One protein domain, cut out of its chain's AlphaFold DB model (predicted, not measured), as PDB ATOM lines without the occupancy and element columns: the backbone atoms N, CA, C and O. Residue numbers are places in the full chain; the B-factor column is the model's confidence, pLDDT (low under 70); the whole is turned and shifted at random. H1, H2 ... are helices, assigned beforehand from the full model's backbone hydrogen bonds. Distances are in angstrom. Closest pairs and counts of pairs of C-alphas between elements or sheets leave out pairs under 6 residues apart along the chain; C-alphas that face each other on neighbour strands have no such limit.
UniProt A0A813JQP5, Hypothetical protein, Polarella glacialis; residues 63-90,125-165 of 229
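AT A GLANCE: This is residues 63 to 90 and 125 to 165 of the 229 residues of the protein "Hypothetical protein" of Polarella glacialis (UniProt A0A813JQP5). What shape? Two long helices lie side by side, slid lengthwise, residues 82 to 90 and 146 to 165 sticking out at opposite ends. What builds it? H1, then H2, stand among 69 printed residues, class all helix. It is an extended rod, 77 by 21 by 6 A, radius of gyration of the C-alphas 20.6 A.

HOW THE PARTS SIT: How do they stand? H2, residues 125 to 160, and H1, residues 63 to 90, run opposite ways at a shallow tilt, 4 degrees. They are close but not clearly touching; the closest C-alphas, of Val 70 and Val 138, are 7.6 A apart. Their backbones? In both, every O i to N i+4 pair is within hydrogen-bond range.

IN THESE COORDINATES: Where is H2? It runs 53.5 A to C-alpha 160 at (27.876, -43.076, 4.503). And H1? It runs 40.1 A from C-alpha 63 at (10.848, -27.279, -10.716).

THE WHOLE: Any cut? Residues 91 to 124 are not printed; C-alphas 90 and 125 are 21.2 A apart. Low confidence? Residues 160 to 165 are under pLDDT 70.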
ATOM      1  N   LEU A  63      10.920 -28.719 -10.952       79.56
ATOM      2  CA  LEU A  63      10.848 -27.279 -10.716       79.56
ATOM      3  C   LEU A  63      10.459 -26.537 -11.999       79.56
ATOM      4  O   LEU A  63       9.589 -25.673 -11.964       79.56
ATOM      5  N   LEU A  64      11.062 -26.892 -13.136       83.19
ATOM      6  CA  LEU A  64      10.760 -26.283 -14.429       83.19
ATOM      7  C   LEU A  64       9.308 -26.544 -14.846       83.19
ATOM      8  O   LEU A  64       8.612 -25.616 -15.248       83.19
ATOM      9  N   LEU A  65       8.834 -27.786 -14.700       85.12
ATOM     10  CA  LEU A  65       7.437 -28.165 -14.930       85.12
ATOM     11  C   LEU A  65       6.480 -27.388 -14.027       85.12
ATOM     12  O   LEU A  65       5.446 -26.914 -14.490       85.12
ATOM     13  N   PHE A  66       6.833 -27.229 -12.753       81.62
ATOM     14  CA  PHE A  66       6.038 -26.466 -11.802       81.62
ATOM     15  C   PHE A  66       5.960 -24.988 -12.194       81.62
ATOM     16  O   PHE A  66       4.865 -24.442 -12.289       81.62
ATOM     17  N   VAL A  67       7.097 -24.354 -12.496       81.38
ATOM     18  CA  VAL A  67       7.145 -22.960 -12.963       81.38
ATOM     19  C   VAL A  67       6.346 -22.794 -14.256       81.38
ATOM     20  O   VAL A  67       5.548 -21.869 -14.356       81.38
ATOM     21  N   ALA A  68       6.493 -23.709 -15.217       81.62
ATOM     22  CA  ALA A  68       5.720 -23.689 -16.455       81.62
ATOM     23  C   ALA A  68       4.209 -23.814 -16.193       81.62
ATOM     24  O   ALA A  68       3.427 -23.055 -16.761       81.62
ATOM     25  N   GLY A  69       3.798 -24.717 -15.298       85.19
ATOM     26  CA  GLY A  69       2.401 -24.893 -14.904       85.19
ATOM     27  C   GLY A  69       1.817 -23.651 -14.231       85.19
ATOM     28  O   GLY A  69       0.720 -23.221 -14.574       85.19
ATOM     29  N   VAL A  70       2.572 -23.027 -13.327       81.06
ATOM     30  CA  VAL A  70       2.191 -21.767 -12.674       81.06
ATOM     31  C   VAL A  70       2.084 -20.636 -13.694       81.06
ATOM     32  O   VAL A  70       1.097 -19.908 -13.678       81.06
ATOM     33  N   CYS A  71       3.047 -20.505 -14.610       80.25
ATOM     34  CA  CYS A  71       2.994 -19.511 -15.682       80.25
ATOM     35  C   CYS A  71       1.766 -19.706 -16.578       80.25
ATOM     36  O   CYS A  71       1.073 -18.736 -16.869       80.25
ATOM     37  N   LEU A  72       1.461 -20.943 -16.984       85.31
ATOM     38  CA  LEU A  72       0.267 -21.257 -17.775       85.31
ATOM     39  C   LEU A  72      -1.021 -20.924 -17.017       85.31
ATOM     40  O   LEU A  72      -1.920 -20.316 -17.591       85.31
ATOM     41  N   LEU A  73      -1.099 -21.275 -15.730       81.38
ATOM     42  CA  LEU A  73      -2.241 -20.942 -14.880       81.38
ATOM     43  C   LEU A  73      -2.425 -19.423 -14.784       81.38
ATOM     44  O   LEU A  73      -3.537 -18.925 -14.927       81.38
ATOM     45  N   LEU A  74      -1.335 -18.683 -14.584       79.25
ATOM     46  CA  LEU A  74      -1.361 -17.232 -14.448       79.25
ATOM     47  C   LEU A  74      -1.747 -16.549 -15.768       79.25
ATOM     48  O   LEU A  74      -2.579 -15.647 -15.761       79.25
ATOM     49  N   LEU A  75      -1.231 -17.027 -16.906       83.94
ATOM     50  CA  LEU A  75      -1.657 -16.589 -18.240       83.94
ATOM     51  C   LEU A  75      -3.144 -16.864 -18.482       83.94
ATOM     52  O   LEU A  75      -3.845 -16.001 -18.998       83.94
ATOM     53  N   LEU A  76      -3.642 -18.035 -18.084       85.00
ATOM     54  CA  LEU A  76      -5.054 -18.386 -18.217       85.00
ATOM     55  C   LEU A  76      -5.943 -17.486 -17.349       85.00
ATOM     56  O   LEU A  76      -6.964 -16.999 -17.829       85.00
ATOM     57  N   VAL A  77      -5.536 -17.205 -16.107       81.94
ATOM     58  CA  VAL A  77      -6.230 -16.249 -15.228       81.94
ATOM     59  C   VAL A  77      -6.234 -14.849 -15.843       81.94
ATOM     60  O   VAL A  77      -7.279 -14.205 -15.858       81.94
ATOM     61  N   LEU A  78      -5.113 -14.389 -16.406       82.06
ATOM     62  CA  LEU A  78      -5.029 -13.095 -17.093       82.06
ATOM     63  C   LEU A  78      -5.920 -13.034 -18.339       82.06
ATOM     64  O   LEU A  78      -6.575 -12.021 -18.567       82.06
ATOM     65  N   MET A  79      -5.980 -14.111 -19.125       89.50
ATOM     66  CA  MET A  79      -6.862 -14.218 -20.292       89.50
ATOM     67  C   MET A  79      -8.343 -14.212 -19.897       89.50
ATOM     68  O   MET A  79      -9.153 -13.548 -20.536       89.50
ATOM     69  N   LEU A  80      -8.716 -14.921 -18.830       81.75
ATOM     70  CA  LEU A  80     -10.084 -14.893 -18.306       81.75
ATOM     71  C   LEU A  80     -10.444 -13.514 -17.759       81.75
ATOM     72  O   LEU A  80     -11.543 -13.024 -18.006       81.75
ATOM     73  N   LEU A  81      -9.511 -12.876 -17.050       81.19
ATOM     74  CA  LEU A  81      -9.681 -11.527 -16.535       81.19
ATOM     75  C   LEU A  81      -9.901 -10.526 -17.669       81.19
ATOM     76  O   LEU A  81     -10.837  -9.736 -17.602       81.19
ATOM     77  N   SER A  82      -9.059 -10.558 -18.706       84.88
ATOM     78  CA  SER A  82      -9.175  -9.640 -19.840       84.88
ATOM     79  C   SER A  82     -10.485  -9.847 -20.597       84.88
ATOM     80  O   SER A  82     -11.133  -8.869 -20.961       84.88
ATOM     81  N   LEU A  83     -10.929 -11.096 -20.759       87.56
ATOM     82  CA  LEU A  83     -12.206 -11.426 -21.388       87.56
ATOM     83  C   LEU A  83     -13.403 -10.972 -20.540       87.56
ATOM     84  O   LEU A  83     -14.360 -10.420 -21.078       87.56
ATOM     85  N   LEU A  84     -13.338 -11.132 -19.216       83.69
ATOM     86  CA  LEU A  84     -14.349 -10.612 -18.291       83.69
ATOM     87  C   LEU A  84     -14.419  -9.081 -18.356       83.69
ATOM     88  O   LEU A  84     -15.505  -8.508 -18.428       83.69
ATOM     89  N   LEU A  85     -13.263  -8.418 -18.371       82.50
ATOM     90  CA  LEU A  85     -13.158  -6.965 -18.446       82.50
ATOM     91  C   LEU A  85     -13.692  -6.450 -19.789       82.50
ATOM     92  O   LEU A  85     -14.442  -5.479 -19.803       82.50
ATOM     93  N   LEU A  86     -13.406  -7.150 -20.894       87.31
ATOM     94  CA  LEU A  86     -13.980  -6.882 -22.213       87.31
ATOM     95  C   LEU A  86     -15.506  -7.033 -22.205       87.31
ATOM     96  O   LEU A  86     -16.205  -6.150 -22.693       87.31
ATOM     97  N   MET A  87     -16.038  -8.107 -21.616       86.50
ATOM     98  CA  MET A  87     -17.485  -8.319 -21.489       86.50
ATOM     99  C   MET A  87     -18.156  -7.216 -20.665       86.50
ATOM    100  O   MET A  87     -19.211  -6.721 -21.056       86.50
ATOM    101  N   LEU A  88     -17.533  -6.777 -19.567       82.44
ATOM    102  CA  LEU A  88     -18.005  -5.641 -18.770       82.44
ATOM    103  C   LEU A  88     -17.984  -4.335 -19.575       82.44
ATOM    104  O   LEU A  88     -18.950  -3.576 -19.525       82.44
ATOM    105  N   LEU A  89     -16.926  -4.098 -20.356       84.56
ATOM    106  CA  LEU A  89     -16.795  -2.938 -21.242       84.56
ATOM    107  C   LEU A  89     -17.899  -2.921 -22.309       84.56
ATOM    108  O   LEU A  89     -18.569  -1.906 -22.490       84.56
ATOM    109  N   LEU A  90     -18.139  -4.060 -22.966       85.19
ATOM    110  CA  LEU A  90     -19.187  -4.221 -23.977       85.19
ATOM    111  C   LEU A  90     -20.592  -4.054 -23.377       85.19
ATOM    112  O   LEU A  90     -21.432  -3.367 -23.962       85.19
ATOM    113  N   ILE A 125      -9.934  -5.555  -6.589       79.44
ATOM    114  CA  ILE A 125      -9.421  -6.049  -5.301       79.44
ATOM    115  C   ILE A 125      -9.403  -7.580  -5.272       79.44
ATOM    116  O   ILE A 125      -8.374  -8.166  -4.935       79.44
ATOM    117  N   VAL A 126     -10.503  -8.242  -5.651       78.88
ATOM    118  CA  VAL A 126     -10.588  -9.713  -5.662       78.88
ATOM    119  C   VAL A 126      -9.498 -10.315  -6.545       78.88
ATOM    120  O   VAL A 126      -8.828 -11.266  -6.151       78.88
ATOM    121  N   VAL A 127      -9.266  -9.730  -7.718       78.19
ATOM    122  CA  VAL A 127      -8.255 -10.199  -8.671       78.19
ATOM    123  C   VAL A 127      -6.846 -10.054  -8.105       78.19
ATOM    124  O   VAL A 127      -6.057 -10.996  -8.179       78.19
ATOM    125  N   VAL A 128      -6.534  -8.913  -7.485       79.56
ATOM    126  CA  VAL A 128      -5.243  -8.699  -6.816       79.56
ATOM    127  C   VAL A 128      -5.041  -9.719  -5.695       79.56
ATOM    128  O   VAL A 128      -3.974 -10.326  -5.614       79.56
ATOM    129  N   VAL A 129      -6.066  -9.974  -4.875       77.69
ATOM    130  CA  VAL A 129      -6.005 -10.982  -3.804       77.69
ATOM    131  C   VAL A 129      -5.723 -12.373  -4.374       77.69
ATOM    132  O   VAL A 129      -4.840 -13.063  -3.866       77.69
ATOM    133  N   VAL A 130      -6.398 -12.776  -5.455       79.00
ATOM    134  CA  VAL A 130      -6.153 -14.071  -6.114       79.00
ATOM    135  C   VAL A 130      -4.707 -14.177  -6.604       79.00
ATOM    136  O   VAL A 130      -4.052 -15.186  -6.344       79.00
ATOM    137  N   ILE A 131      -4.174 -13.135  -7.251       78.62
ATOM    138  CA  ILE A 131      -2.782 -13.116  -7.726       78.62
ATOM    139  C   ILE A 131      -1.804 -13.261  -6.551       78.62
ATOM    140  O   ILE A 131      -0.888 -14.083  -6.614       78.62
ATOM    141  N   VAL A 132      -2.012 -12.517  -5.460       79.00
ATOM    142  CA  VAL A 132      -1.169 -12.602  -4.255       79.00
ATOM    143  C   VAL A 132      -1.208 -14.009  -3.654       79.00
ATOM    144  O   VAL A 132      -0.156 -14.564  -3.340       79.00
ATOM    145  N   VAL A 133      -2.391 -14.622  -3.544       78.44
ATOM    146  CA  VAL A 133      -2.540 -15.996  -3.036       78.44
ATOM    147  C   VAL A 133      -1.779 -16.993  -3.914       78.44
ATOM    148  O   VAL A 133      -1.044 -17.825  -3.382       78.44
ATOM    149  N   VAL A 134      -1.885 -16.888  -5.244       79.81
ATOM    150  CA  VAL A 134      -1.134 -17.749  -6.175       79.81
ATOM    151  C   VAL A 134       0.372 -17.600  -5.953       79.81
ATOM    152  O   VAL A 134       1.064 -18.607  -5.817       79.81
ATOM    153  N   ILE A 135       0.884 -16.372  -5.834       79.00
ATOM    154  CA  ILE A 135       2.311 -16.122  -5.576       79.00
ATOM    155  C   ILE A 135       2.756 -16.761  -4.252       79.00
ATOM    156  O   ILE A 135       3.785 -17.437  -4.212       79.00
ATOM    157  N   VAL A 136       1.981 -16.604  -3.173       77.69
ATOM    158  CA  VAL A 136       2.299 -17.197  -1.862       77.69
ATOM    159  C   VAL A 136       2.355 -18.725  -1.939       77.69
ATOM    160  O   VAL A 136       3.291 -19.330  -1.409       77.69
ATOM    161  N   VAL A 137       1.406 -19.360  -2.636       79.12
ATOM    162  CA  VAL A 137       1.394 -20.820  -2.841       79.12
ATOM    163  C   VAL A 137       2.645 -21.278  -3.593       79.12
ATOM    164  O   VAL A 137       3.287 -22.247  -3.189       79.12
ATOM    165  N   VAL A 138       3.039 -20.559  -4.646       79.75
ATOM    166  CA  VAL A 138       4.245 -20.859  -5.435       79.75
ATOM    167  C   VAL A 138       5.498 -20.799  -4.564       79.75
ATOM    168  O   VAL A 138       6.294 -21.737  -4.569       79.75
ATOM    169  N   VAL A 139       5.652 -19.737  -3.765       80.00
ATOM    170  CA  VAL A 139       6.786 -19.583  -2.842       80.00
ATOM    171  C   VAL A 139       6.818 -20.720  -1.819       80.00
ATOM    172  O   VAL A 139       7.876 -21.315  -1.601       80.00
ATOM    173  N   ALA A 140       5.673 -21.079  -1.232       77.88
ATOM    174  CA  ALA A 140       5.587 -22.175  -0.270       77.88
ATOM    175  C   ALA A 140       6.035 -23.518  -0.875       77.88
ATOM    176  O   ALA A 140       6.817 -24.241  -0.256       77.88
ATOM    177  N   VAL A 141       5.606 -23.835  -2.105       80.31
ATOM    178  CA  VAL A 141       6.018 -25.065  -2.805       80.31
ATOM    179  C   VAL A 141       7.529 -25.094  -3.046       80.31
ATOM    180  O   VAL A 141       8.171 -26.116  -2.786       80.31
ATOM    181  N   VAL A 142       8.123 -23.978  -3.478       79.81
ATOM    182  CA  VAL A 142       9.577 -23.871  -3.693       79.81
ATOM    183  C   VAL A 142      10.349 -24.096  -2.387       79.81
ATOM    184  O   VAL A 142      11.325 -24.850  -2.371       79.81
ATOM    185  N   VAL A 143       9.895 -23.508  -1.273       79.06
ATOM    186  CA  VAL A 143      10.512 -23.705   0.051       79.06
ATOM    187  C   VAL A 143      10.448 -25.172   0.481       79.06
ATOM    188  O   VAL A 143      11.457 -25.726   0.922       79.06
ATOM    189  N   VAL A 144       9.301 -25.838   0.311       79.50
ATOM    190  CA  VAL A 144       9.151 -27.266   0.637       79.50
ATOM    191  C   VAL A 144      10.090 -28.130  -0.210       79.50
ATOM    192  O   VAL A 144      10.788 -28.987   0.337       79.50
ATOM    193  N   MET A 145      10.175 -27.880  -1.521       79.94
ATOM    194  CA  MET A 145      11.120 -28.565  -2.413       79.94
ATOM    195  C   MET A 145      12.570 -28.410  -1.937       79.94
ATOM    196  O   MET A 145      13.296 -29.402  -1.851       79.94
ATOM    197  N   PHE A 146      12.984 -27.196  -1.566       80.06
ATOM    198  CA  PHE A 146      14.327 -26.942  -1.044       80.06
ATOM    199  C   PHE A 146      14.607 -27.732   0.244       80.06
ATOM    200  O   PHE A 146      15.647 -28.384   0.356       80.06
ATOM    201  N   ILE A 147      13.659 -27.750   1.188       78.81
ATOM    202  CA  ILE A 147      13.774 -28.531   2.430       78.81
ATOM    203  C   ILE A 147      13.955 -30.022   2.117       78.81
ATOM    204  O   ILE A 147      14.832 -30.666   2.697       78.81
ATOM    205  N   VAL A 148      13.180 -30.577   1.178       80.81
ATOM    206  CA  VAL A 148      13.298 -31.988   0.772       80.81
ATOM    207  C   VAL A 148      14.693 -32.288   0.221       80.81
ATOM    208  O   VAL A 148      15.314 -33.264   0.646       80.81
ATOM    209  N   VAL A 149      15.226 -31.439  -0.664       80.31
ATOM    210  CA  VAL A 149      16.584 -31.600  -1.213       80.31
ATOM    211  C   VAL A 149      17.630 -31.589  -0.094       80.31
ATOM    212  O   VAL A 149      18.476 -32.485  -0.033       80.31
ATOM    213  N   VAL A 150      17.544 -30.635   0.840       80.19
ATOM    214  CA  VAL A 150      18.455 -30.550   1.993       80.19
ATOM    215  C   VAL A 150      18.385 -31.821   2.847       80.19
ATOM    216  O   VAL A 150      19.423 -32.388   3.197       80.19
ATOM    217  N   VAL A 151      17.183 -32.329   3.138       79.38
ATOM    218  CA  VAL A 151      16.999 -33.577   3.895       79.38
ATOM    219  C   VAL A 151      17.631 -34.764   3.167       79.38
ATOM    220  O   VAL A 151      18.353 -35.544   3.794       79.38
ATOM    221  N   VAL A 152      17.426 -34.902   1.853       80.31
ATOM    222  CA  VAL A 152      18.019 -35.986   1.050       80.31
ATOM    223  C   VAL A 152      19.547 -35.949   1.119       80.31
ATOM    224  O   VAL A 152      20.174 -36.982   1.387       80.31
ATOM    225  N   VAL A 153      20.152 -34.767   0.969       79.31
ATOM    226  CA  VAL A 153      21.607 -34.576   1.083       79.31
ATOM    227  C   VAL A 153      22.103 -34.968   2.478       79.31
ATOM    228  O   VAL A 153      23.061 -35.733   2.612       79.31
ATOM    229  N   ILE A 154      21.416 -34.525   3.534       79.38
ATOM    230  CA  ILE A 154      21.750 -34.867   4.921       79.38
ATOM    231  C   ILE A 154      21.691 -36.389   5.147       79.38
ATOM    232  O   ILE A 154      22.624 -36.977   5.711       79.38
ATOM    233  N   VAL A 155      20.630 -37.060   4.687       79.50
ATOM    234  CA  VAL A 155      20.487 -38.519   4.816       79.50
ATOM    235  C   VAL A 155      21.594 -39.251   4.055       79.50
ATOM    236  O   VAL A 155      22.158 -40.211   4.597       79.50
ATOM    237  N   ALA A 156      21.951 -38.800   2.849       78.50
ATOM    238  CA  ALA A 156      23.050 -39.371   2.071       78.50
ATOM    239  C   ALA A 156      24.384 -39.286   2.838       78.50
ATOM    240  O   ALA A 156      25.070 -40.300   3.018       78.50
ATOM    241  N   ILE A 157      24.698 -38.118   3.409       79.12
ATOM    242  CA  ILE A 157      25.911 -37.902   4.212       79.12
ATOM    243  C   ILE A 157      25.922 -38.813   5.454       79.12
ATOM    244  O   ILE A 157      26.929 -39.467   5.754       79.12
ATOM    245  N   PHE A 158      24.806 -38.911   6.185       78.25
ATOM    246  CA  PHE A 158      24.743 -39.723   7.405       78.25
ATOM    247  C   PHE A 158      24.749 -41.231   7.145       78.25
ATOM    248  O   PHE A 158      25.327 -41.979   7.948       78.25
ATOM    249  N   ARG A 159      24.157 -41.705   6.041       75.25
ATOM    250  CA  ARG A 159      24.203 -43.126   5.656       75.25
ATOM    251  C   ARG A 159      25.639 -43.579   5.384       75.25
ATOM    252  O   ARG A 159      26.028 -44.648   5.864       75.25
ATOM    253  N   HIS A 160      26.471 -42.741   4.763       65.06
ATOM    254  CA  HIS A 160      27.876 -43.076   4.503       65.06
ATOM    255  C   HIS A 160      28.762 -43.134   5.749       65.06
ATOM    256  O   HIS A 160      29.751 -43.866   5.760       65.06
ATOM    257  N   ARG A 161      28.409 -42.455   6.847       67.12
ATOM    258  CA  ARG A 161      29.248 -42.451   8.063       67.12
ATOM    259  C   ARG A 161      29.101 -43.696   8.950       67.12
ATOM    260  O   ARG A 161      29.880 -43.879   9.891       67.12
ATOM    261  N   ARG A 162      28.148 -44.602   8.688       60.81
ATOM    262  CA  ARG A 162      27.862 -45.743   9.587       60.81
ATOM    263  C   ARG A 162      28.641 -47.066   9.384       60.81
ATOM    264  O   ARG A 162      28.667 -47.839  10.353       60.81
ATOM    265  N   PRO A 163      29.344 -47.386   8.275       61.72
ATOM    266  CA  PRO A 163      29.952 -48.714   8.131       61.72
ATOM    267  C   PRO A 163      31.205 -48.926   9.006       61.72
ATOM    268  O   PRO A 163      31.489 -50.052   9.432       61.72
ATOM    269  N   HIS A 164      31.936 -47.873   9.386       58.66
ATOM    270  CA  HIS A 164      33.200 -48.047  10.117       58.66
ATOM    271  C   HIS A 164      33.038 -48.390  11.606       58.66
ATOM    272  O   HIS A 164      33.838 -49.164  12.155       58.66
ATOM    273  N   ARG A 165      31.975 -47.919  12.274       61.22
ATOM    274  CA  ARG A 165      31.761 -48.234  13.701       61.22
ATOM    275  C   ARG A 165      31.434 -49.715  13.932       61.22
ATOM    276  O   ARG A 165      31.906 -50.297  14.915       61.22
TER     277      ARG A 165